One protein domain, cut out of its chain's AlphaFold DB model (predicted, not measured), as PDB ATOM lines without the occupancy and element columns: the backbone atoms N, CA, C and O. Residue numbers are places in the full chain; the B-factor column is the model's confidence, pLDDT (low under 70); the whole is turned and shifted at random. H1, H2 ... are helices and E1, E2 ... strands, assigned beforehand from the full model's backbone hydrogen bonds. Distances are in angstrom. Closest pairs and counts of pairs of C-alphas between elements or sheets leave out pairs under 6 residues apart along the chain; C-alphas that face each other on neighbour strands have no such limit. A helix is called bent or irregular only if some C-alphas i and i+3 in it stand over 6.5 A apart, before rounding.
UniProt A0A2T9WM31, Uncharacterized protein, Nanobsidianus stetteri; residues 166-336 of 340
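Overview. This is residues 166 to 336 of the 340 residues of an uncharacterized protein of Nanobsidianus stetteri (UniProt A0A2T9WM31). A clump of crossed helices has H4b in its core, with H2, H3 and H6 packed round it, H1 and H5 packed on H2, and the E1-E2 hairpin beside the first part of H3. At one end, the later part of H3 and arm H4a make an extension where the chain folds back. The printed part has 171 residues, in the order E1, E2, six helices H1 to H6; the sheet E1 - E2 is antiparallel and the class mostly helix. It is compact, radius of gyration of the C-alphas 16.7 A, yet only just elongated, spanning 55 by 36 by 27 A.

Along the chain. E1 is residues 171 to 177, beginning at C-alpha 171 (86.837, 129.305, 126.708). E2, residues 180 to 189, bends by 89 degrees at residue 183. H1 is residues 194 to 213, 29.0 A; H2 221 to 239, 26.2 A; H3 246 to 274, 43.1 A. H4, residues 280 to 308, was assigned as one helix by its hydrogen bonds but is bent, C-alphas 291 and 294 being 7.7 A apart; its arms are H4a, 280 to 291, and H4b, 294 to 308. H5 is residues 314 to 323; H6, 326 to 335, ends at C-alpha 335 (85.949, 98.038, 121.982).

Arrangement. In the hairpin, N 173 and O 187 are 2.8 A apart, within hydrogen-bond range. The closest C-alphas of E2 and H3 are Ile 183 and Asn 255, 5.2 A. H2 touches H4b at a steep tilt of 39 degrees, closest C-alphas Ala 230 and Gly 298, 4.1 A. H3 touches H4b with residues 249 to 259 alone, Val 252 and Asn 303 closest by C-alphas at 5.5 A. Every O i to N i+4 pair is within hydrogen-bond range in H1, H2, H4a, H5 and H6, against 23 of 25 in H3 and 10 of 11 in H4b.

Size, cuts and confidence. The farthest C-alphas, Lys 192 and Gly 276, are 55.5 A apart. The printed part has no cut and no long link. The pLDDT is under 70 at residues 166 to 168, 276 and 281 to 291.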
ATOM      1  N   ASN A 166      76.620 131.492 124.954       55.41
ATOM      2  CA  ASN A 166      76.911 132.535 125.937       55.41
ATOM      3  C   ASN A 166      78.289 132.270 126.570       55.41
ATOM      4  O   ASN A 166      78.395 131.637 127.625       55.41
ATOM      5  N   ILE A 167      79.345 132.666 125.863       62.38
ATOM      6  CA  ILE A 167      80.734 132.596 126.323       62.38
ATOM      7  C   ILE A 167      80.994 133.833 127.186       62.38
ATOM      8  O   ILE A 167      80.508 134.909 126.877       62.38
ATOM      9  N   ASN A 168      81.711 133.681 128.299       63.31
ATOM     10  CA  ASN A 168      82.187 134.821 129.081       63.31
ATOM     11  C   ASN A 168      83.706 134.708 129.215       63.31
ATOM     12  O   ASN A 168      84.209 134.108 130.168       63.31
ATOM     13  N   GLY A 169      84.431 135.280 128.254       74.81
ATOM     14  CA  GLY A 169      85.892 135.271 128.223       74.81
ATOM     15  C   GLY A 169      86.513 133.956 127.723       74.81
ATOM     16  O   GLY A 169      85.819 133.104 127.164       74.81
ATOM     17  N   PRO A 170      87.838 133.774 127.905       83.38
ATOM     18  CA  PRO A 170      88.590 132.649 127.350       83.38
ATOM     19  C   PRO A 170      87.963 131.286 127.639       83.38
ATOM     20  O   PRO A 170      87.826 130.902 128.800       83.38
ATOM     21  N   SER A 171      87.601 130.551 126.587       89.81
ATOM     22  CA  SER A 171      86.837 129.305 126.708       89.81
ATOM     23  C   SER A 171      87.185 128.295 125.617       89.81
ATOM     24  O   SER A 171      87.667 128.660 124.547       89.81
ATOM     25  N   ILE A 172      86.894 127.019 125.887       93.38
ATOM     26  CA  ILE A 172      86.842 125.960 124.876       93.38
ATOM     27  C   ILE A 172      85.391 125.756 124.457       93.38
ATOM     28  O   ILE A 172      84.543 125.411 125.283       93.38
ATOM     29  N   ILE A 173      85.115 125.926 123.169       91.50
ATOM     30  CA  ILE A 173      83.803 125.675 122.576       91.50
ATOM     31  C   ILE A 173      83.816 124.443 121.684       91.50
ATOM     32  O   ILE A 173      84.864 123.964 121.257       91.50
ATOM     33  N   ARG A 174      82.620 123.933 121.401       92.62
ATOM     34  CA  ARG A 174      82.398 122.843 120.454       92.62
ATOM     35  C   ARG A 174      82.078 123.443 119.108       92.62
ATOM     36  O   ARG A 174      81.058 124.112 118.988       92.62
ATOM     37  N   VAL A 175      82.904 123.151 118.119       92.56
ATOM     38  CA  VAL A 175      82.638 123.548 116.744       92.56
ATOM     39  C   VAL A 175      82.091 122.351 115.989       92.56
ATOM     40  O   VAL A 175      82.699 121.275 115.971       92.56
ATOM     41  N   LYS A 176      80.912 122.526 115.397       89.56
ATOM     42  CA  LYS A 176      80.398 121.632 114.357       89.56
ATOM     43  C   LYS A 176      80.880 122.139 113.006       89.56
ATOM     44  O   LYS A 176      80.786 123.329 112.731       89.56
ATOM     45  N   SER A 177      81.423 121.243 112.192       85.00
ATOM     46  CA  SER A 177      82.013 121.574 110.898       85.00
ATOM     47  C   SER A 177      81.324 120.757 109.807       85.00
ATOM     48  O   SER A 177      81.078 119.574 110.037       85.00
ATOM     49  N   PRO A 178      81.061 121.320 108.617       83.31
ATOM     50  CA  PRO A 178      80.609 120.543 107.464       83.31
ATOM     51  C   PRO A 178      81.607 119.450 107.036       83.31
ATOM     52  O   PRO A 178      81.217 118.539 106.312       83.31
ATOM     53  N   LEU A 179      82.860 119.492 107.513       78.81
ATOM     54  CA  LEU A 179      83.834 118.407 107.329       78.81
ATOM     55  C   LEU A 179      83.511 117.156 108.168       78.81
ATOM     56  O   LEU A 179      83.837 116.053 107.752       78.81
ATOM     57  N   SER A 180      82.871 117.331 109.331       84.31
ATOM     58  CA  SER A 180      82.654 116.290 110.346       84.31
ATOM     59  C   SER A 180      81.199 116.279 110.807       84.31
ATOM     60  O   SER A 180      80.776 117.110 111.622       84.31
ATOM     61  N   ALA A 181      80.435 115.281 110.375       85.50
ATOM     62  CA  ALA A 181      79.056 115.097 110.801       85.50
ATOM     63  C   ALA A 181      78.951 114.427 112.182       85.50
ATOM     64  O   ALA A 181      78.010 114.714 112.932       85.50
ATOM     65  N   VAL A 182      79.888 113.543 112.545       90.75
ATOM     66  CA  VAL A 182      79.769 112.724 113.764       90.75
ATOM     67  C   VAL A 182      80.229 113.491 114.995       90.75
ATOM     68  O   VAL A 182      79.494 113.595 115.983       90.75
ATOM     69  N   ILE A 183      81.427 114.067 114.950       93.69
ATOM     70  CA  ILE A 183      82.070 114.621 116.142       93.69
ATOM     71  C   ILE A 183      81.982 116.148 116.207       93.69
ATOM     72  O   ILE A 183      81.409 116.809 115.340       93.69
ATOM     73  N   SER A 184      82.463 116.719 117.307       94.56
ATOM     74  CA  SER A 184      82.746 118.150 117.426       94.56
ATOM     75  C   SER A 184      84.230 118.365 117.682       94.56
ATOM     76  O   SER A 184      84.856 117.608 118.430       94.56
ATOM     77  N   THR A 185      84.778 119.446 117.142       95.00
ATOM     78  CA  THR A 185      86.176 119.809 117.379       95.00
ATOM     79  C   THR A 185      86.248 120.915 118.431       95.00
ATOM     80  O   THR A 185      85.501 121.893 118.338       95.00
ATOM     81  N   PRO A 186      87.084 120.770 119.473       95.31
ATOM     82  CA  PRO A 186      87.280 121.819 120.462       95.31
ATOM     83  C   PRO A 186      87.995 123.020 119.832       95.31
ATOM     84  O   PRO A 186      88.999 122.867 119.143       95.31
ATOM     85  N   LEU A 187      87.513 124.226 120.103       95.00
ATOM     86  CA  LEU A 187      88.155 125.471 119.689       95.00
ATOM     87  C   LEU A 187      88.361 126.355 120.911       95.00
ATOM     88  O   LEU A 187      87.416 126.609 121.653       95.00
ATOM     89  N   TYR A 188      89.589 126.830 121.106       93.75
ATOM     90  CA  TYR A 188      89.859 127.906 122.051       93.75
ATOM     91  C   TYR A 188      89.511 129.254 121.419       93.75
ATOM     92  O   TYR A 188      89.935 129.533 120.302       93.75
ATOM     93  N   THR A 189      88.786 130.096 122.151       90.69
ATOM     94  CA  THR A 189      88.474 131.468 121.736       90.69
ATOM     95  C   THR A 189      88.590 132.426 122.917       90.69
ATOM     96  O   THR A 189      88.272 132.075 124.056       90.69
ATOM     97  N   GLU A 190      89.046 133.648 122.639       85.81
ATOM     98  CA  GLU A 190      89.013 134.776 123.580       85.81
ATOM     99  C   GLU A 190      87.765 135.657 123.407       85.81
ATOM    100  O   GLU A 190      87.699 136.725 124.013       85.81
ATOM    101  N   GLU A 191      86.811 135.254 122.557       74.38
ATOM    102  CA  GLU A 191      85.533 135.941 122.294       74.38
ATOM    103  C   GLU A 191      85.651 137.313 121.598       74.38
ATOM    104  O   GLU A 191      84.659 137.932 121.231       74.38
ATOM    105  N   LYS A 192      86.868 137.807 121.348       79.00
ATOM    106  CA  LYS A 192      87.081 139.120 120.709       79.00
ATOM    107  C   LYS A 192      86.583 139.173 119.262       79.00
ATOM    108  O   LYS A 192      86.201 140.247 118.804       79.00
ATOM    109  N   ASN A 193      86.678 138.059 118.533       84.94
ATOM    110  CA  ASN A 193      86.249 137.935 117.139       84.94
ATOM    111  C   ASN A 193      86.030 136.449 116.803       84.94
ATOM    112  O   ASN A 193      86.914 135.786 116.259       84.94
ATOM    113  N   ILE A 194      84.866 135.924 117.190       84.75
ATOM    114  CA  ILE A 194      84.540 134.503 117.028       84.75
ATOM    115  C   ILE A 194      84.482 134.092 115.555       84.75
ATOM    116  O   ILE A 194      84.895 132.987 115.213       84.75
ATOM    117  N   GLU A 195      84.035 134.984 114.670       88.19
ATOM    118  CA  GLU A 195      83.978 134.723 113.235       88.19
ATOM    119  C   GLU A 195      85.375 134.484 112.668       88.19
ATOM    120  O   GLU A 195      85.601 133.536 111.914       88.19
ATOM    121  N   LYS A 196      86.343 135.304 113.086       90.31
ATOM    122  CA  LYS A 196      87.743 135.120 112.722       90.31
ATOM    123  C   LYS A 196      88.311 133.825 113.304       90.31
ATOM    124  O   LYS A 196      88.970 133.098 112.566       90.31
ATOM    125  N   ASP A 197      88.048 133.523 114.575       91.44
ATOM    126  CA  ASP A 197      88.536 132.292 115.215       91.44
ATOM    127  C   ASP A 197      87.995 131.038 114.501       91.44
ATOM    128  O   ASP A 197      88.754 130.111 114.223       91.44
ATOM    129  N   LEU A 198      86.709 131.029 114.126       92.12
ATOM    130  CA  LEU A 198      86.075 129.949 113.358       92.12
ATOM    131  C   LEU A 198      86.618 129.852 111.925       92.12
ATOM    132  O   LEU A 198      86.823 128.750 111.415       92.12
ATOM    133  N   THR A 199      86.895 130.988 111.284       93.88
ATOM    134  CA  THR A 199      87.482 131.038 109.936       93.88
ATOM    135  C   THR A 199      88.913 130.495 109.930       93.88
ATOM    136  O   THR A 199      89.263 129.672 109.079       93.88
ATOM    137  N   GLU A 200      89.743 130.908 110.896       94.81
ATOM    138  CA  GLU A 200      91.096 130.373 111.079       94.81
ATOM    139  C   GLU A 200      91.050 128.876 111.406       94.81
ATOM    140  O   GLU A 200      91.780 128.101 110.790       94.81
ATOM    141  N   PHE A 201      90.153 128.462 112.312       95.06
ATOM    142  CA  PHE A 201      89.903 127.064 112.666       95.06
ATOM    143  C   PHE A 201      89.589 126.203 111.441       95.06
ATOM    144  O   PHE A 201      90.206 125.153 111.246       95.06
ATOM    145  N   TYR A 202      88.636 126.628 110.618       96.00
ATOM    146  CA  TYR A 202      88.212 125.839 109.470       96.00
ATOM    147  C   TYR A 202      89.349 125.725 108.445       96.00
ATOM    148  O   TYR A 202      89.699 124.631 108.004       96.00
ATOM    149  N   THR A 203      90.000 126.852 108.147       96.62
ATOM    150  CA  THR A 203      91.078 126.931 107.151       96.62
ATOM    151  C   THR A 203      92.295 126.089 107.538       96.62
ATOM    152  O   THR A 203      92.855 125.383 106.693       96.62
ATOM    153  N   ILE A 204      92.709 126.117 108.812       96.75
ATOM    154  CA  ILE A 204      93.835 125.296 109.277       96.75
ATOM    155  C   ILE A 204      93.499 123.801 109.264       96.75
ATOM    156  O   ILE A 204      94.369 122.997 108.945       96.75
ATOM    157  N   ASN A 205      92.249 123.421 109.543       96.50
ATOM    158  CA  ASN A 205      91.814 122.026 109.468       96.50
ATOM    159  C   ASN A 205      91.844 121.505 108.028       96.50
ATOM    160  O   ASN A 205      92.425 120.452 107.791       96.50
ATOM    161  N   VAL A 206      91.331 122.265 107.055       96.31
ATOM    162  CA  VAL A 206      91.459 121.897 105.632       96.31
ATOM    163  C   VAL A 206      92.933 121.772 105.236       96.31
ATOM    164  O   VAL A 206      93.324 120.801 104.599       96.31
ATOM    165  N   THR A 207      93.781 122.708 105.671       95.88
ATOM    166  CA  THR A 207      95.222 122.659 105.377       95.88
ATOM    167  C   THR A 207      95.869 121.388 105.932       95.88
ATOM    168  O   THR A 207      96.588 120.700 105.211       95.88
ATOM    169  N   PHE A 208      95.590 121.043 107.191       95.56
ATOM    170  CA  PHE A 208      96.122 119.833 107.810       95.56
ATOM    171  C   PHE A 208      95.581 118.540 107.197       95.56
ATOM    172  O   PHE A 208      96.322 117.560 107.148       95.56
ATOM    173  N   HIS A 209      94.329 118.521 106.726       95.12
ATOM    174  CA  HIS A 209      93.775 117.381 105.989       95.12
ATOM    175  C   HIS A 209      94.602 117.091 104.744       95.12
ATOM    176  O   HIS A 209      95.088 115.979 104.538       95.12
ATOM    177  N   GLU A 210      94.829 118.133 103.946       94.06
ATOM    178  CA  GLU A 210      95.591 118.026 102.712       94.06
ATOM    179  C   GLU A 210      97.054 117.648 102.990       94.06
ATOM    180  O   GLU A 210      97.589 116.696 102.422       94.06
ATOM    181  N   GLU A 211      97.699 118.282 103.970       92.31
ATOM    182  CA  GLU A 211      99.027 117.846 104.416       92.31
ATOM    183  C   GLU A 211      99.031 116.370 104.846       92.31
ATOM    184  O   GLU A 211      99.961 115.640 104.499       92.31
ATOM    185  N   GLY A 212      97.968 115.909 105.511       92.19
ATOM    186  CA  GLY A 212      97.720 114.525 105.913       92.19
ATOM    187  C   GLY A 212      97.818 113.519 104.763       92.19
ATOM    188  O   GLY A 212      98.434 112.460 104.915       92.19
ATOM    189  N   HIS A 213      97.307 113.865 103.580       91.06
ATOM    190  CA  HIS A 213      97.426 113.030 102.379       91.06
ATOM    191  C   HIS A 213      98.866 112.883 101.862       91.06
ATOM    192  O   HIS A 213      99.149 111.971 101.083       91.06
ATOM    193  N   LEU A 214      99.790 113.748 102.287       88.56
ATOM    194  CA  LEU A 214     101.192 113.732 101.861       88.56
ATOM    195  C   LEU A 214     102.109 112.943 102.817       88.56
ATOM    196  O   LEU A 214     103.277 112.707 102.487       88.56
ATOM    197  N   PHE A 215     101.596 112.475 103.962       84.25
ATOM    198  CA  PHE A 215     102.349 111.650 104.921       84.25
ATOM    199  C   PHE A 215     102.624 110.226 104.431       84.25
ATOM    200  O   PHE A 215     103.618 109.615 104.833       84.25
ATOM    201  N   ASP A 216     101.751 109.675 103.587       78.69
ATOM    202  CA  ASP A 216     101.868 108.312 103.077       78.69
ATOM    203  C   ASP A 216     101.255 108.187 101.673       78.69
ATOM    204  O   ASP A 216     100.243 108.802 101.350       78.69
ATOM    205  N   ASN A 217     101.837 107.337 100.828       70.19
ATOM    206  CA  ASN A 217     101.386 107.109  99.452       70.19
ATOM    207  C   ASN A 217     100.302 106.019  99.381       70.19
ATOM    208  O   ASN A 217     100.372 105.099  98.553       70.19
ATOM    209  N   ARG A 218      99.298 106.099 100.261       77.94
ATOM    210  CA  ARG A 218      98.186 105.142 100.287       77.94
ATOM    211  C   ARG A 218      97.420 105.214  98.968       77.94
ATOM    212  O   ARG A 218      96.928 106.258  98.560       77.94
ATOM    213  N   LYS A 219      97.341 104.078  98.266       74.69
ATOM    214  CA  LYS A 219      96.705 103.996  96.937       74.69
ATOM    215  C   LYS A 219      95.185 103.883  97.005       74.69
ATOM    216  O   LYS A 219      94.511 104.185  96.023       74.69
ATOM    217  N   ARG A 220      94.662 103.362  98.116       82.12
ATOM    218  CA  ARG A 220      93.228 103.194  98.332       82.12
ATOM    219  C   ARG A 220      92.697 104.486  98.942       82.12
ATOM    220  O   ARG A 220      93.229 104.939  99.949       82.12
ATOM    221  N   TRP A 221      91.703 105.081  98.289       81.25
ATOM    222  CA  TRP A 221      91.158 106.383  98.675       81.25
ATOM    223  C   TRP A 221      90.644 106.388 100.122       81.25
ATOM    224  O   TRP A 221      91.002 107.271 100.885       81.25
ATOM    225  N   ASP A 222      89.911 105.354 100.534       81.88
ATOM    226  CA  ASP A 222      89.398 105.220 101.904       81.88
ATOM    227  C   ASP A 222      90.519 105.169 102.956       81.88
ATOM    228  O   ASP A 222      90.426 105.813 103.994       81.88
ATOM    229  N   ASP A 223      91.617 104.459 102.693       86.75
ATOM    230  CA  ASP A 223      92.754 104.438 103.621       86.75
ATOM    231  C   ASP A 223      93.489 105.783 103.692       86.75
ATOM    232  O   ASP A 223      94.089 106.084 104.728       86.75
ATOM    233  N   ALA A 224      93.493 106.548 102.596       89.69
ATOM    234  CA  ALA A 224      94.126 107.860 102.511       89.69
ATOM    235  C   ALA A 224      93.298 108.937 103.227       89.69
ATOM    236  O   ALA A 224      93.871 109.708 103.990       89.69
ATOM    237  N   GLU A 225      91.976 108.958 103.035       91.12
ATOM    238  CA  GLU A 225      91.058 109.860 103.751       91.12
ATOM    239  C   GLU A 225      91.052 109.589 105.253       91.12
ATOM    240  O   GLU A 225      91.143 110.522 106.040       91.12
ATOM    241  N   PHE A 226      91.022 108.311 105.653       94.00
ATOM    242  CA  PHE A 226      91.122 107.926 107.062       94.00
ATOM    243  C   PHE A 226      92.410 108.445 107.711       94.00
ATOM    244  O   PHE A 226      92.388 108.950 108.832       94.00
ATOM    245  N   LEU A 227      93.547 108.292 107.021       94.38
ATOM    246  CA  LEU A 227      94.836 108.782 107.507       94.38
ATOM    247  C   LEU A 227      94.811 110.308 107.637       94.38
ATOM    248  O   LEU A 227      95.185 110.831 108.683       94.38
ATOM    249  N   ALA A 228      94.371 111.000 106.585       94.38
ATOM    250  CA  ALA A 228      94.351 112.452 106.529       94.38
ATOM    251  C   ALA A 228      93.483 113.064 107.634       94.38
ATOM    252  O   ALA A 228      93.980 113.898 108.390       94.38
ATOM    253  N   SER A 229      92.253 112.580 107.817       95.25
ATOM    254  CA  SER A 229      91.337 113.128 108.822       95.25
ATOM    255  C   SER A 229      91.770 112.805 110.259       95.25
ATOM    256  O   SER A 229      91.670 113.647 111.153       95.25
ATOM    257  N   ALA A 230      92.335 111.614 110.497       96.88
ATOM    258  CA  ALA A 230      92.910 111.272 111.796       96.88
ATOM    259  C   ALA A 230      94.079 112.202 112.150       96.88
ATOM    260  O   ALA A 230      94.121 112.757 113.249       96.88
ATOM    261  N   LEU A 231      95.024 112.396 111.222       96.19
ATOM    262  CA  LEU A 231      96.166 113.281 111.439       96.19
ATOM    263  C   LEU A 231      95.728 114.737 111.585       96.19
ATOM    264  O   LEU A 231      96.220 115.409 112.488       96.19
ATOM    265  N   GLN A 232      94.781 115.204 110.767       96.31
ATOM    266  CA  GLN A 232      94.207 116.544 110.861       96.31
ATOM    267  C   GLN A 232      93.749 116.850 112.286       96.31
ATOM    268  O   GLN A 232      94.185 117.841 112.877       96.31
ATOM    269  N   TYR A 233      92.899 115.988 112.848       96.94
ATOM    270  CA  TYR A 233      92.336 116.203 114.175       96.94
ATOM    271  C   TYR A 233      93.432 116.229 115.249       96.94
ATOM    272  O   TYR A 233      93.481 117.141 116.073       96.94
ATOM    273  N   ILE A 234      94.353 115.261 115.224       97.25
ATOM    274  CA  ILE A 234      95.431 115.144 116.218       97.25
ATOM    275  C   ILE A 234      96.378 116.349 116.148       97.25
ATOM    276  O   ILE A 234      96.682 116.947 117.179       97.25
ATOM    277  N   MET A 235      96.822 116.724 114.944       97.06
ATOM    278  CA  MET A 235      97.739 117.846 114.732       97.06
ATOM    279  C   MET A 235      97.101 119.174 115.128       97.06
ATOM    280  O   MET A 235      97.755 120.000 115.758       97.06
ATOM    281  N   TYR A 236      95.817 119.377 114.825       97.25
ATOM    282  CA  TYR A 236      95.103 120.579 115.245       97.25
ATOM    283  C   TYR A 236      95.023 120.701 116.777       97.25
ATOM    284  O   TYR A 236      95.268 121.782 117.322       97.25
ATOM    285  N   ILE A 237      94.724 119.602 117.477       96.81
ATOM    286  CA  ILE A 237      94.671 119.556 118.946       96.81
ATOM    287  C   ILE A 237      96.041 119.854 119.564       96.81
ATOM    288  O   ILE A 237      96.132 120.655 120.498       96.81
ATOM    289  N   ASP A 238      97.092 119.223 119.040       96.69
ATOM    290  CA  ASP A 238      98.466 119.354 119.525       96.69
ATOM    291  C   ASP A 238      99.048 120.747 119.243       96.69
ATOM    292  O   ASP A 238      99.559 121.400 120.152       96.69
ATOM    293  N   MET A 239      98.888 121.262 118.016       96.56
ATOM    294  CA  MET A 239      99.383 122.585 117.617       96.56
ATOM    295  C   MET A 239      98.846 123.700 118.521       96.56
ATOM    296  O   MET A 239      99.566 124.654 118.819       96.56
ATOM    297  N   ASN A 240      97.587 123.585 118.945       95.50
ATOM    298  CA  ASN A 240      96.912 124.585 119.767       95.50
ATOM    299  C   ASN A 240      96.984 124.289 121.277       95.50
ATOM    300  O   ASN A 240      96.338 124.992 122.055       95.50
ATOM    301  N   ASP A 241      97.752 123.274 121.703       94.94
ATOM    302  CA  ASP A 241      97.913 122.886 123.114       94.94
ATOM    303  C   ASP A 241      96.554 122.679 123.820       94.94
ATOM    304  O   ASP A 241      96.341 123.038 124.981       94.94
ATOM    305  N   LEU A 242      95.568 122.124 123.099       95.88
ATOM    306  CA  LEU A 242      94.184 122.073 123.586       95.88
ATOM    307  C   LEU A 242      93.998 121.058 124.719       95.88
ATOM    308  O   LEU A 242      93.043 121.170 125.489       95.88
ATOM    309  N   LEU A 243      94.922 120.107 124.881       94.88
ATOM    310  CA  LEU A 243      94.883 119.104 125.952       94.88
ATOM    311  C   LEU A 243      95.152 119.678 127.346       94.88
ATOM    312  O   LEU A 243      94.866 119.005 128.337       94.88
ATOM    313  N   ARG A 244      95.630 120.922 127.461       94.44
ATOM    314  CA  ARG A 244      95.744 121.592 128.765       94.44
ATOM    315  C   ARG A 244      94.387 121.934 129.390       94.44
ATOM    316  O   ARG A 244      94.318 122.187 130.590       94.44
ATOM    317  N   TYR A 245      93.317 121.949 128.590       93.94
ATOM    318  CA  TYR A 245      91.976 122.330 129.027       93.94
ATOM    319  C   TYR A 245      91.117 121.099 129.362       93.94
ATOM    320  O   TYR A 245      90.936 120.230 128.505       93.94
ATOM    321  N   PRO A 246      90.525 121.010 130.570       93.38
ATOM    322  CA  PRO A 246      89.612 119.923 130.943       93.38
ATOM    323  C   PRO A 246      88.415 119.765 129.995       93.38
ATOM    324  O   PRO A 246      87.968 118.649 129.729       93.38
ATOM    325  N   GLU A 247      87.911 120.874 129.457       94.94
ATOM    326  CA  GLU A 247      86.785 120.913 128.524       94.94
ATOM    327  C   GLU A 247      87.096 120.162 127.225       94.94
ATOM    328  O   GLU A 247      86.226 119.460 126.708       94.94
ATOM    329  N   THR A 248      88.340 120.226 126.741       95.62
ATOM    330  CA  THR A 248      88.801 119.447 125.584       95.62
ATOM    331  C   THR A 248      88.652 117.950 125.841       95.62
ATOM    332  O   THR A 248      88.068 117.242 125.026       95.62
ATOM    333  N   HIS A 249      89.092 117.463 127.006       94.75
ATOM    334  CA  HIS A 249      88.949 116.047 127.378       94.75
ATOM    335  C   HIS A 249      87.482 115.628 127.467       94.75
ATOM    336  O   HIS A 249      87.123 114.525 127.061       94.75
ATOM    337  N   LYS A 250      86.608 116.512 127.961       95.06
ATOM    338  CA  LYS A 250      85.163 116.260 127.989       95.06
ATOM    339  C   LYS A 250      84.588 116.111 126.575       95.06
ATOM    340  O   LYS A 250      83.833 115.173 126.333       95.06
ATOM    341  N   ILE A 251      84.966 116.998 125.652       95.69
ATOM    342  CA  ILE A 251      84.553 116.931 124.242       95.69
ATOM    343  C   ILE A 251      85.019 115.615 123.612       95.69
ATOM    344  O   ILE A 251      84.208 114.911 123.019       95.69
ATOM    345  N   VAL A 252      86.283 115.237 123.819       96.19
ATOM    346  CA  VAL A 252      86.858 113.988 123.293       96.19
ATOM    347  C   VAL A 252      86.098 112.755 123.793       96.19
ATOM    348  O   VAL A 252      85.737 111.886 123.001       96.19
ATOM    349  N   LYS A 253      85.780 112.676 125.091       95.75
ATOM    350  CA  LYS A 253      85.019 111.543 125.649       95.75
ATOM    351  C   LYS A 253      83.616 111.433 125.059       95.75
ATOM    352  O   LYS A 253      83.150 110.332 124.773       95.75
ATOM    353  N   GLU A 254      82.938 112.561 124.876       95.81
ATOM    354  CA  GLU A 254      81.614 112.590 124.253       95.81
ATOM    355  C   GLU A 254      81.679 112.200 122.770       95.81
ATOM    356  O   GLU A 254      80.858 111.402 122.317       95.81
ATOM    357  N   ASN A 255      82.697 112.664 122.041       96.81
ATOM    358  CA  ASN A 255      82.947 112.251 120.663       96.81
ATOM    359  C   ASN A 255      83.133 110.733 120.556       96.81
ATOM    360  O   ASN A 255      82.541 110.119 119.676       96.81
ATOM    361  N   ILE A 256      83.881 110.098 121.469       96.69
ATOM    362  CA  ILE A 256      84.054 108.631 121.480       96.69
ATOM    363  C   ILE A 256      82.701 107.915 121.600       96.69
ATOM    364  O   ILE A 256      82.469 106.909 120.925       96.69
ATOM    365  N   ILE A 257      81.783 108.431 122.421       95.50
ATOM    366  CA  ILE A 257      80.434 107.864 122.568       95.50
ATOM    367  C   ILE A 257      79.646 107.986 121.255       95.50
ATOM    368  O   ILE A 257      79.030 107.007 120.825       95.50
ATOM    369  N   GLU A 258      79.677 109.147 120.597       94.88
ATOM    370  CA  GLU A 258      79.009 109.342 119.301       94.88
ATOM    371  C   GLU A 258      79.633 108.483 118.194       94.88
ATOM    372  O   GLU A 258      78.917 107.828 117.439       94.88
ATOM    373  N   CYS A 259      80.957 108.360 118.170       95.25
ATOM    374  CA  CYS A 259      81.685 107.472 117.269       95.25
ATOM    375  C   CYS A 259      81.286 106.005 117.433       95.25
ATOM    376  O   CYS A 259      81.074 105.305 116.443       95.25
ATOM    377  N   LYS A 260      81.108 105.524 118.670       93.69
ATOM    378  CA  LYS A 260      80.610 104.162 118.926       93.69
ATOM    379  C   LYS A 260      79.205 103.962 118.362       93.69
ATOM    380  O   LYS A 260      78.940 102.927 117.749       93.69
ATOM    381  N   LYS A 261      78.311 104.948 118.523       90.94
ATOM    382  CA  LYS A 261      76.962 104.907 117.929       90.94
ATOM    383  C   LYS A 261      77.030 104.890 116.405       90.94
ATOM    384  O   LYS A 261      76.367 104.063 115.785       90.94
ATOM    385  N   TYR A 262      77.857 105.754 115.818       89.62
ATOM    386  CA  TYR A 262      78.070 105.832 114.377       89.62
ATOM    387  C   TYR A 262      78.569 104.499 113.810       89.62
ATOM    388  O   TYR A 262      77.970 103.945 112.890       89.62
ATOM    389  N   VAL A 263      79.599 103.908 114.422       88.12
ATOM    390  CA  VAL A 263      80.156 102.629 113.969       88.12
ATOM    391  C   VAL A 263      79.164 101.470 114.132       88.12
ATOM    392  O   VAL A 263      79.091 100.587 113.272       88.12
ATOM    393  N   ALA A 264      78.344 101.481 115.186       84.88
ATOM    394  CA  ALA A 264      77.308 100.470 115.390       84.88
ATOM    395  C   ALA A 264      76.260 100.450 114.259       84.88
ATOM    396  O   ALA A 264      75.726  99.381 113.943       84.88
ATOM    397  N   ILE A 265      76.004 101.585 113.594       82.06
ATOM    398  CA  ILE A 265      75.111 101.646 112.426       82.06
ATOM    399  C   ILE A 265      75.643 100.755 111.296       82.06
ATOM    400  O   ILE A 265      74.860 100.020 110.693       82.06
ATOM    401  N   PHE A 266      76.959 100.717 111.052       75.81
ATOM    402  CA  PHE A 266      77.537  99.833 110.028       75.81
ATOM    403  C   PHE A 266      77.328  98.353 110.342       75.81
ATOM    404  O   PHE A 266      77.065  97.574 109.426       75.81
ATOM    405  N   ALA A 267      77.390  97.953 111.615       73.88
ATOM    406  CA  ALA A 267      77.110  96.573 112.009       73.88
ATOM    407  C   ALA A 267      75.647  96.190 111.714       73.88
ATOM    408  O   ALA A 267      75.379  95.111 111.179       73.88
ATOM    409  N   VAL A 268      74.703  97.096 111.993       74.62
ATOM    410  CA  VAL A 268      73.279  96.902 111.680       74.62
ATOM    411  C   VAL A 268      73.048  96.840 110.170       74.62
ATOM    412  O   VAL A 268      72.354  95.938 109.698       74.62
ATOM    413  N   LEU A 269      73.648  97.751 109.399       74.31
ATOM    414  CA  LEU A 269      73.549  97.759 107.937       74.31
ATOM    415  C   LEU A 269      74.147  96.487 107.326       74.31
ATOM    416  O   LEU A 269      73.495  95.845 106.504       74.31
ATOM    417  N   GLY A 270      75.334  96.076 107.775       72.38
ATOM    418  CA  GLY A 270      75.988  94.844 107.338       72.38
ATOM    419  C   GLY A 270      75.134  93.607 107.617       72.38
ATOM    420  O   GLY A 270      74.936  92.782 106.727       72.38
ATOM    421  N   TYR A 271      74.533  93.513 108.808       73.94
ATOM    422  CA  TYR A 271      73.590  92.440 109.128       73.94
ATOM    423  C   TYR A 271      72.382  92.436 108.179       73.94
ATOM    424  O   TYR A 271      72.056  91.397 107.607       73.94
ATOM    425  N   ARG A 272      71.748  93.597 107.960       71.62
ATOM    426  CA  ARG A 272      70.579  93.765 107.073       71.62
ATOM    427  C   ARG A 272      70.881  93.412 105.614       71.62
ATOM    428  O   ARG A 272      70.027  92.823 104.948       71.62
ATOM    429  N   MET A 273      72.089  93.725 105.141       71.12
ATOM    430  CA  MET A 273      72.584  93.315 103.823       71.12
ATOM    431  C   MET A 273      72.715  91.793 103.719       71.12
ATOM    432  O   MET A 273      72.234  91.209 102.753       71.12
ATOM    433  N   VAL A 274      73.308  91.140 104.725       74.00
ATOM    434  CA  VAL A 274      73.514  89.680 104.732       74.00
ATOM    435  C   VAL A 274      72.191  88.915 104.775       74.00
ATOM    436  O   VAL A 274      72.037  87.925 104.065       74.00
ATOM    437  N   VAL A 275      71.213  89.373 105.563       80.62
ATOM    438  CA  VAL A 275      69.898  88.709 105.658       80.62
ATOM    439  C   VAL A 275      68.937  89.081 104.521       80.62
ATOM    440  O   VAL A 275      67.766  88.704 104.564       80.62
ATOM    441  N   GLY A 276      69.407  89.825 103.512       69.69
ATOM    442  CA  GLY A 276      68.649  90.138 102.298       69.69
ATOM    443  C   GLY A 276      67.395  90.984 102.527       69.69
ATOM    444  O   GLY A 276      66.457  90.891 101.740       69.69
ATOM    445  N   ASN A 277      67.346  91.785 103.600       75.94
ATOM    446  CA  ASN A 277      66.162  92.578 103.953       75.94
ATOM    447  C   ASN A 277      66.425  94.080 104.100       75.94
ATOM    448  O   ASN A 277      65.636  94.763 104.752       75.94
ATOM    449  N   LEU A 278      67.513  94.595 103.517       73.38
ATOM    450  CA  LEU A 278      67.839  96.018 103.559       73.38
ATOM    451  C   LEU A 278      66.749  96.830 102.826       73.38
ATOM    452  O   LEU A 278      66.626  96.711 101.606       73.38
ATOM    453  N   PRO A 279      65.952  97.650 103.532       75.38
ATOM    454  CA  PRO A 279      64.997  98.555 102.902       75.38
ATOM    455  C   PRO A 279      65.710  99.535 101.965       75.38
ATOM    456  O   PRO A 279      66.821  99.970 102.262       75.38
ATOM    457  N   GLN A 280      65.047  99.947 100.884       71.75
ATOM    458  CA  GLN A 280      65.618 100.882  99.905       71.75
ATOM    459  C   GLN A 280      66.083 102.203 100.545       71.75
ATOM    460  O   GLN A 280      67.162 102.694 100.231       71.75
ATOM    461  N   SER A 281      65.332 102.725 101.518       68.88
ATOM    462  CA  SER A 281      65.710 103.923 102.280       68.88
ATOM    463  C   SER A 281      67.000 103.751 103.095       68.88
ATOM    464  O   SER A 281      67.747 104.704 103.283       68.88
ATOM    465  N   LEU A 282      67.302 102.531 103.555       68.94
ATOM    466  CA  LEU A 282      68.562 102.224 104.236       68.94
ATOM    467  C   LEU A 282      69.712 101.973 103.253       68.94
ATOM    468  O   LEU A 282      70.867 102.129 103.638       68.94
ATOM    469  N   LEU A 283      69.425 101.615 101.999       66.75
ATOM    470  CA  LEU A 283      70.431 101.526 100.939       66.75
ATOM    471  C   LEU A 283      70.929 102.921 100.525       66.75
ATOM    472  O   LEU A 283      72.130 103.110 100.350       66.75
ATOM    473  N   GLU A 284      70.028 103.900 100.419       64.50
ATOM    474  CA  GLU A 284      70.374 105.306 100.165       64.50
ATOM    475  C   GLU A 284      71.202 105.889 101.318       64.50
ATOM    476  O   GLU A 284      72.310 106.371 101.086       64.50
ATOM    477  N   ALA A 285      70.751 105.698 102.564       62.41
ATOM    478  CA  ALA A 285      71.520 106.078 103.749       62.41
ATOM    479  C   ALA A 285      72.893 105.376 103.813       62.41
ATOM    480  O   ALA A 285      73.885 105.989 104.192       62.41
ATOM    481  N   ALA A 286      72.989 104.105 103.404       63.75
ATOM    482  CA  ALA A 286      74.261 103.384 103.349       63.75
ATOM    483  C   ALA A 286      75.220 103.947 102.288       63.75
ATOM    484  O   ALA A 286      76.430 103.947 102.513       63.75
ATOM    485  N   ASN A 287      74.712 104.427 101.151       63.50
ATOM    486  CA  ASN A 287      75.533 105.046 100.109       63.50
ATOM    487  C   ASN A 287      76.066 106.418 100.544       63.50
ATOM    488  O   ASN A 287      77.242 106.700 100.318       63.50
ATOM    489  N   GLU A 288      75.243 107.232 101.211       61.91
ATOM    490  CA  GLU A 288      75.675 108.511 101.794       61.91
ATOM    491  C   GLU A 288      76.698 108.301 102.917       61.91
ATOM    492  O   GLU A 288      77.768 108.907 102.899       61.91
ATOM    493  N   LEU A 289      76.434 107.357 103.830       64.19
ATOM    494  CA  LEU A 289      77.370 106.973 104.889       64.19
ATOM    495  C   LEU A 289      78.705 106.489 104.315       64.19
ATOM    496  O   LEU A 289      79.756 106.869 104.812       64.19
ATOM    497  N   ARG A 290      78.689 105.687 103.244       62.56
ATOM    498  CA  ARG A 290      79.905 105.131 102.631       62.56
ATOM    499  C   ARG A 290      80.811 106.197 102.008       62.56
ATOM    500  O   ARG A 290      82.018 105.981 101.961       62.56
ATOM    501  N   GLY A 291      80.247 107.311 101.535       64.88
ATOM    502  CA  GLY A 291      81.002 108.414 100.935       64.88
ATOM    503  C   GLY A 291      81.788 109.258 101.945       64.88
ATOM    504  O   GLY A 291      82.845 109.760 101.591       64.88
ATOM    505  N   GLY A 292      81.306 109.386 103.186       71.69
ATOM    506  CA  GLY A 292      81.984 110.136 104.259       71.69
ATOM    507  C   GLY A 292      82.675 109.261 105.312       71.69
ATOM    508  O   GLY A 292      83.527 109.744 106.049       71.69
ATOM    509  N   ALA A 293      82.350 107.964 105.375       81.81
ATOM    510  CA  ALA A 293      82.803 107.070 106.442       81.81
ATOM    511  C   ALA A 293      84.315 107.066 106.697       81.81
ATOM    512  O   ALA A 293      84.687 107.068 107.868       81.81
ATOM    513  N   PRO A 294      85.202 107.043 105.683       87.12
ATOM    514  CA  PRO A 294      86.635 107.028 105.957       87.12
ATOM    515  C   PRO A 294      87.107 108.255 106.742       87.12
ATOM    516  O   PRO A 294      87.868 108.094 107.693       87.12
ATOM    517  N   TYR A 295      86.592 109.438 106.393       90.56
ATOM    518  CA  TYR A 295      86.898 110.693 107.073       90.56
ATOM    519  C   TYR A 295      86.446 110.636 108.540       90.56
ATOM    520  O   TYR A 295      87.270 110.758 109.446       90.56
ATOM    521  N   GLU A 296      85.168 110.322 108.772       92.56
ATOM    522  CA  GLU A 296      84.577 110.228 110.117       92.56
ATOM    523  C   GLU A 296      85.299 109.184 110.986       92.56
ATOM    524  O   GLU A 296      85.550 109.392 112.171       92.56
ATOM    525  N   LEU A 297      85.677 108.040 110.404       94.19
ATOM    526  CA  LEU A 297      86.399 106.985 111.117       94.19
ATOM    527  C   LEU A 297      87.798 107.430 111.548       94.19
ATOM    528  O   LEU A 297      88.235 107.039 112.634       94.19
ATOM    529  N   GLY A 298      88.493 108.219 110.723       95.62
ATOM    530  CA  GLY A 298      89.806 108.758 111.067       95.62
ATOM    531  C   GLY A 298      89.728 109.688 112.273       95.62
ATOM    532  O   GLY A 298      90.433 109.480 113.262       95.62
ATOM    533  N   GLU A 299      88.789 110.633 112.266       96.44
ATOM    534  CA  GLU A 299      88.563 111.528 113.403       96.44
ATOM    535  C   GLU A 299      88.084 110.780 114.659       96.44
ATOM    536  O   GLU A 299      88.526 111.052 115.781       96.44
ATOM    537  N   CYS A 300      87.222 109.776 114.494       96.81
ATOM    538  CA  CYS A 300      86.802 108.919 115.597       96.81
ATOM    539  C   CYS A 300      87.978 108.182 116.242       96.81
ATOM    540  O   CYS A 300      88.069 108.107 117.470       96.81
ATOM    541  N   TYR A 301      88.902 107.664 115.432       97.25
ATOM    542  CA  TYR A 301      90.098 107.016 115.951       97.25
ATOM    543  C   TYR A 301      91.064 108.014 116.603       97.25
ATOM    544  O   TYR A 301      91.630 107.721 117.658       97.25
ATOM    545  N   ALA A 302      91.198 109.222 116.048       97.31
ATOM    546  CA  ALA A 302      91.982 110.297 116.651       97.31
ATOM    547  C   ALA A 302      91.533 110.616 118.086       97.31
ATOM    548  O   ALA A 302      92.370 110.754 118.978       97.31
ATOM    549  N   ASN A 303      90.221 110.646 118.346       96.94
ATOM    550  CA  ASN A 303      89.695 110.857 119.697       96.94
ATOM    551  C   ASN A 303      90.143 109.758 120.684       96.94
ATOM    552  O   ASN A 303      90.439 110.057 121.838       96.94
ATOM    553  N   ILE A 304      90.276 108.504 120.238       96.69
ATOM    554  CA  ILE A 304      90.800 107.398 121.064       96.69
ATOM    555  C   ILE A 304      92.287 107.583 121.363       96.69
ATOM    556  O   ILE A 304      92.713 107.390 122.505       96.69
ATOM    557  N   ILE A 305      93.080 107.971 120.355       96.56
ATOM    558  CA  ILE A 305      94.503 108.290 120.538       96.56
ATOM    559  C   ILE A 305      94.663 109.395 121.585       96.56
ATOM    560  O   ILE A 305      95.537 109.292 122.447       96.56
ATOM    561  N   ILE A 306      93.819 110.422 121.527       95.69
ATOM    562  CA  ILE A 306      93.860 111.553 122.453       95.69
ATOM    563  C   ILE A 306      93.448 111.130 123.871       95.69
ATOM    564  O   ILE A 306      94.197 111.375 124.814       95.69
ATOM    565  N   ASP A 307      92.309 110.451 124.047       95.25
ATOM    566  CA  ASP A 307      91.816 110.067 125.383       95.25
ATOM    567  C   ASP A 307      92.795 109.144 126.124       95.25
ATOM    568  O   ASP A 307      93.039 109.295 127.327       95.25
ATOM    569  N   ARG A 308      93.422 108.198 125.413       92.62
ATOM    570  CA  ARG A 308      94.346 107.257 126.057       92.62
ATOM    571  C   ARG A 308      95.693 107.892 126.425       92.62
ATOM    572  O   ARG A 308      96.355 107.345 127.316       92.62
ATOM    573  N   ASN A 309      96.072 109.009 125.788       87.81
ATOM    574  CA  ASN A 309      97.361 109.692 125.923       87.81
ATOM    575  C   ASN A 309      97.195 111.125 126.464       87.81
ATOM    576  O   ASN A 309      97.190 112.093 125.710       87.81
ATOM    577  N   LYS A 310      97.155 111.282 127.796       76.75
ATOM    578  CA  LYS A 310      97.056 112.613 128.436       76.75
ATOM    579  C   LYS A 310      98.204 113.566 128.065       76.75
ATOM    580  O   LYS A 310      97.998 114.771 128.045       76.75
ATOM    581  N   ASN A 311      99.382 113.009 127.772       84.50
ATOM    582  CA  ASN A 311     100.525 113.718 127.203       84.50
ATOM    583  C   ASN A 311     100.775 113.132 125.813       84.50
ATOM    584  O   ASN A 311     101.456 112.112 125.682       84.50
ATOM    585  N   LEU A 312     100.153 113.719 124.798       90.00
ATOM    586  CA  LEU A 312     100.248 113.246 123.424       90.00
ATOM    587  C   LEU A 312     101.693 113.380 122.917       90.00
ATOM    588  O   LEU A 312     102.247 114.473 122.886       90.00
ATOM    589  N   ASN A 313     102.305 112.267 122.505       93.38
ATOM    590  CA  ASN A 313     103.511 112.308 121.682       93.38
ATOM    591  C   ASN A 313     103.080 112.270 120.218       93.38
ATOM    592  O   ASN A 313     102.688 111.221 119.705       93.38
ATOM    593  N   ILE A 314     103.155 113.420 119.553       94.00
ATOM    594  CA  ILE A 314     102.678 113.555 118.180       94.00
ATOM    595  C   ILE A 314     103.390 112.613 117.201       94.00
ATOM    596  O   ILE A 314     102.749 112.087 116.297       94.00
ATOM    597  N   LYS A 315     104.681 112.316 117.396       93.12
ATOM    598  CA  LYS A 315     105.415 111.403 116.502       93.12
ATOM    599  C   LYS A 315     104.897 109.975 116.604       93.12
ATOM    600  O   LYS A 315     104.700 109.322 115.582       93.12
ATOM    601  N   ASP A 316     104.647 109.522 117.830       94.00
ATOM    602  CA  ASP A 316     104.104 108.186 118.083       94.00
ATOM    603  C   ASP A 316     102.673 108.085 117.538       94.00
ATOM    604  O   ASP A 316     102.320 107.089 116.912       94.00
ATOM    605  N   ALA A 317     101.870 109.142 117.709       94.88
ATOM    606  CA  ALA A 317     100.520 109.214 117.158       94.88
ATOM    607  C   ALA A 317     100.520 109.155 115.621       94.88
ATOM    608  O   ALA A 317      99.781 108.361 115.044       94.88
ATOM    609  N   VAL A 318     101.378 109.941 114.958       92.38
ATOM    610  CA  VAL A 318     101.525 109.926 113.494       92.38
ATOM    611  C   VAL A 318     101.915 108.535 112.999       92.38
ATOM    612  O   VAL A 318     101.307 108.016 112.061       92.38
ATOM    613  N   GLU A 319     102.914 107.910 113.625       92.81
ATOM    614  CA  GLU A 319     103.396 106.595 113.203       92.81
ATOM    615  C   GLU A 319     102.363 105.489 113.451       92.81
ATOM    616  O   GLU A 319     102.235 104.562 112.650       92.81
ATOM    617  N   GLU A 320     101.568 105.600 114.512       94.62
ATOM    618  CA  GLU A 320     100.471 104.673 114.745       94.62
ATOM    619  C   GLU A 320      99.395 104.766 113.659       94.62
ATOM    620  O   GLU A 320      99.035 103.742 113.072       94.62
ATOM    621  N   VAL A 321      98.912 105.973 113.343       94.06
ATOM    622  CA  VAL A 321      97.871 106.155 112.315       94.06
ATOM    623  C   VAL A 321      98.374 105.671 110.949       94.06
ATOM    624  O   VAL A 321      97.645 104.979 110.232       94.06
ATOM    625  N   LYS A 322      99.644 105.935 110.611       91.25
ATOM    626  CA  LYS A 322     100.282 105.448 109.373       91.25
ATOM    627  C   LYS A 322     100.294 103.926 109.245       91.25
ATOM    628  O   LYS A 322     100.179 103.422 108.130       91.25
ATOM    629  N   ASN A 323     100.393 103.191 110.347       89.75
ATOM    630  CA  ASN A 323     100.431 101.726 110.330       89.75
ATOM    631  C   ASN A 323      99.054 101.072 110.521       89.75
ATOM    632  O   ASN A 323      98.927  99.848 110.438       89.75
ATOM    633  N   LEU A 324      98.007 101.868 110.752       88.88
ATOM    634  CA  LEU A 324      96.673 101.365 111.034       88.88
ATOM    635  C   LEU A 324      95.823 101.215 109.768       88.88
ATOM    636  O   LEU A 324      95.775 102.104 108.912       88.88
ATOM    637  N   SER A 325      95.098 100.098 109.679       84.88
ATOM    638  CA  SER A 325      94.050  99.912 108.675       84.88
ATOM    639  C   SER A 325      92.680 100.315 109.214       84.88
ATOM    640  O   SER A 325      92.389 100.137 110.398       84.88
ATOM    641  N   VAL A 326      91.796 100.765 108.320       85.19
ATOM    642  CA  VAL A 326      90.420 101.176 108.661       85.19
ATOM    643  C   VAL A 326      89.666 100.087 109.441       85.19
ATOM    644  O   VAL A 326      88.956 100.380 110.399       85.19
ATOM    645  N   LEU A 327      89.852  98.808 109.091       83.75
ATOM    646  CA  LEU A 327      89.195  97.696 109.788       83.75
ATOM    647  C   LEU A 327      89.665  97.550 111.244       83.75
ATOM    648  O   LEU A 327      88.847  97.285 112.127       83.75
ATOM    649  N   HIS A 328      90.967  97.717 111.499       87.50
ATOM    650  CA  HIS A 328      91.483  97.711 112.866       87.50
ATOM    651  C   HIS A 328      90.961  98.921 113.641       87.50
ATOM    652  O   HIS A 328      90.497  98.746 114.763       87.50
ATOM    653  N   ALA A 329      90.930 100.108 113.028       90.94
ATOM    654  CA  ALA A 329      90.372 101.306 113.650       90.94
ATOM    655  C   ALA A 329      88.906 101.118 114.073       90.94
ATOM    656  O   ALA A 329      88.559 101.397 115.216       90.94
ATOM    657  N   ILE A 330      88.060 100.559 113.198       89.25
ATOM    658  CA  ILE A 330      86.657 100.229 113.506       89.25
ATOM    659  C   ILE A 330      86.560  99.318 114.732       89.25
ATOM    660  O   ILE A 330      85.754  99.562 115.631       89.25
ATOM    661  N   ARG A 331      87.381  98.261 114.778       89.50
ATOM    662  CA  ARG A 331      87.401  97.327 115.906       89.50
ATOM    663  C   ARG A 331      87.775  98.039 117.205       89.50
ATOM    664  O   ARG A 331      87.099  97.835 118.208       89.50
ATOM    665  N   GLU A 332      88.824  98.853 117.181       93.19
ATOM    666  CA  GLU A 332      89.256  99.613 118.352       93.19
ATOM    667  C   GLU A 332      88.173 100.597 118.808       93.19
ATOM    668  O   GLU A 332      87.865 100.632 119.994       93.19
ATOM    669  N   ILE A 333      87.505 101.306 117.887       93.69
ATOM    670  CA  ILE A 333      86.395 102.213 118.223       93.69
ATOM    671  C   ILE A 333      85.276 101.487 118.969       93.69
ATOM    672  O   ILE A 333      84.798 101.979 119.987       93.69
ATOM    673  N   ILE A 334      84.881 100.301 118.504       90.06
ATOM    674  CA  ILE A 334      83.819  99.513 119.147       90.06
ATOM    675  C   ILE A 334      84.220  99.087 120.565       90.06
ATOM    676  O   ILE A 334      83.387  99.117 121.471       90.06
ATOM    677  N   LEU A 335      85.471  98.656 120.744       91.62
ATOM    678  CA  LEU A 335      85.949  98.038 121.982       91.62
ATOM    679  C   LEU A 335      86.455  99.045 123.020       91.62
ATOM    680  O   LEU A 335      86.571  98.687 124.191       91.62
ATOM    681  N   TYR A 336      86.779 100.273 122.614       94.88
ATOM    682  CA  TYR A 336      87.382 101.259 123.501       94.88
ATOM    683  C   TYR A 336      86.390 101.767 124.553       94.88
ATOM    684  O   TYR A 336      85.257 102.148 124.242       94.88
TER     685      TYR A 336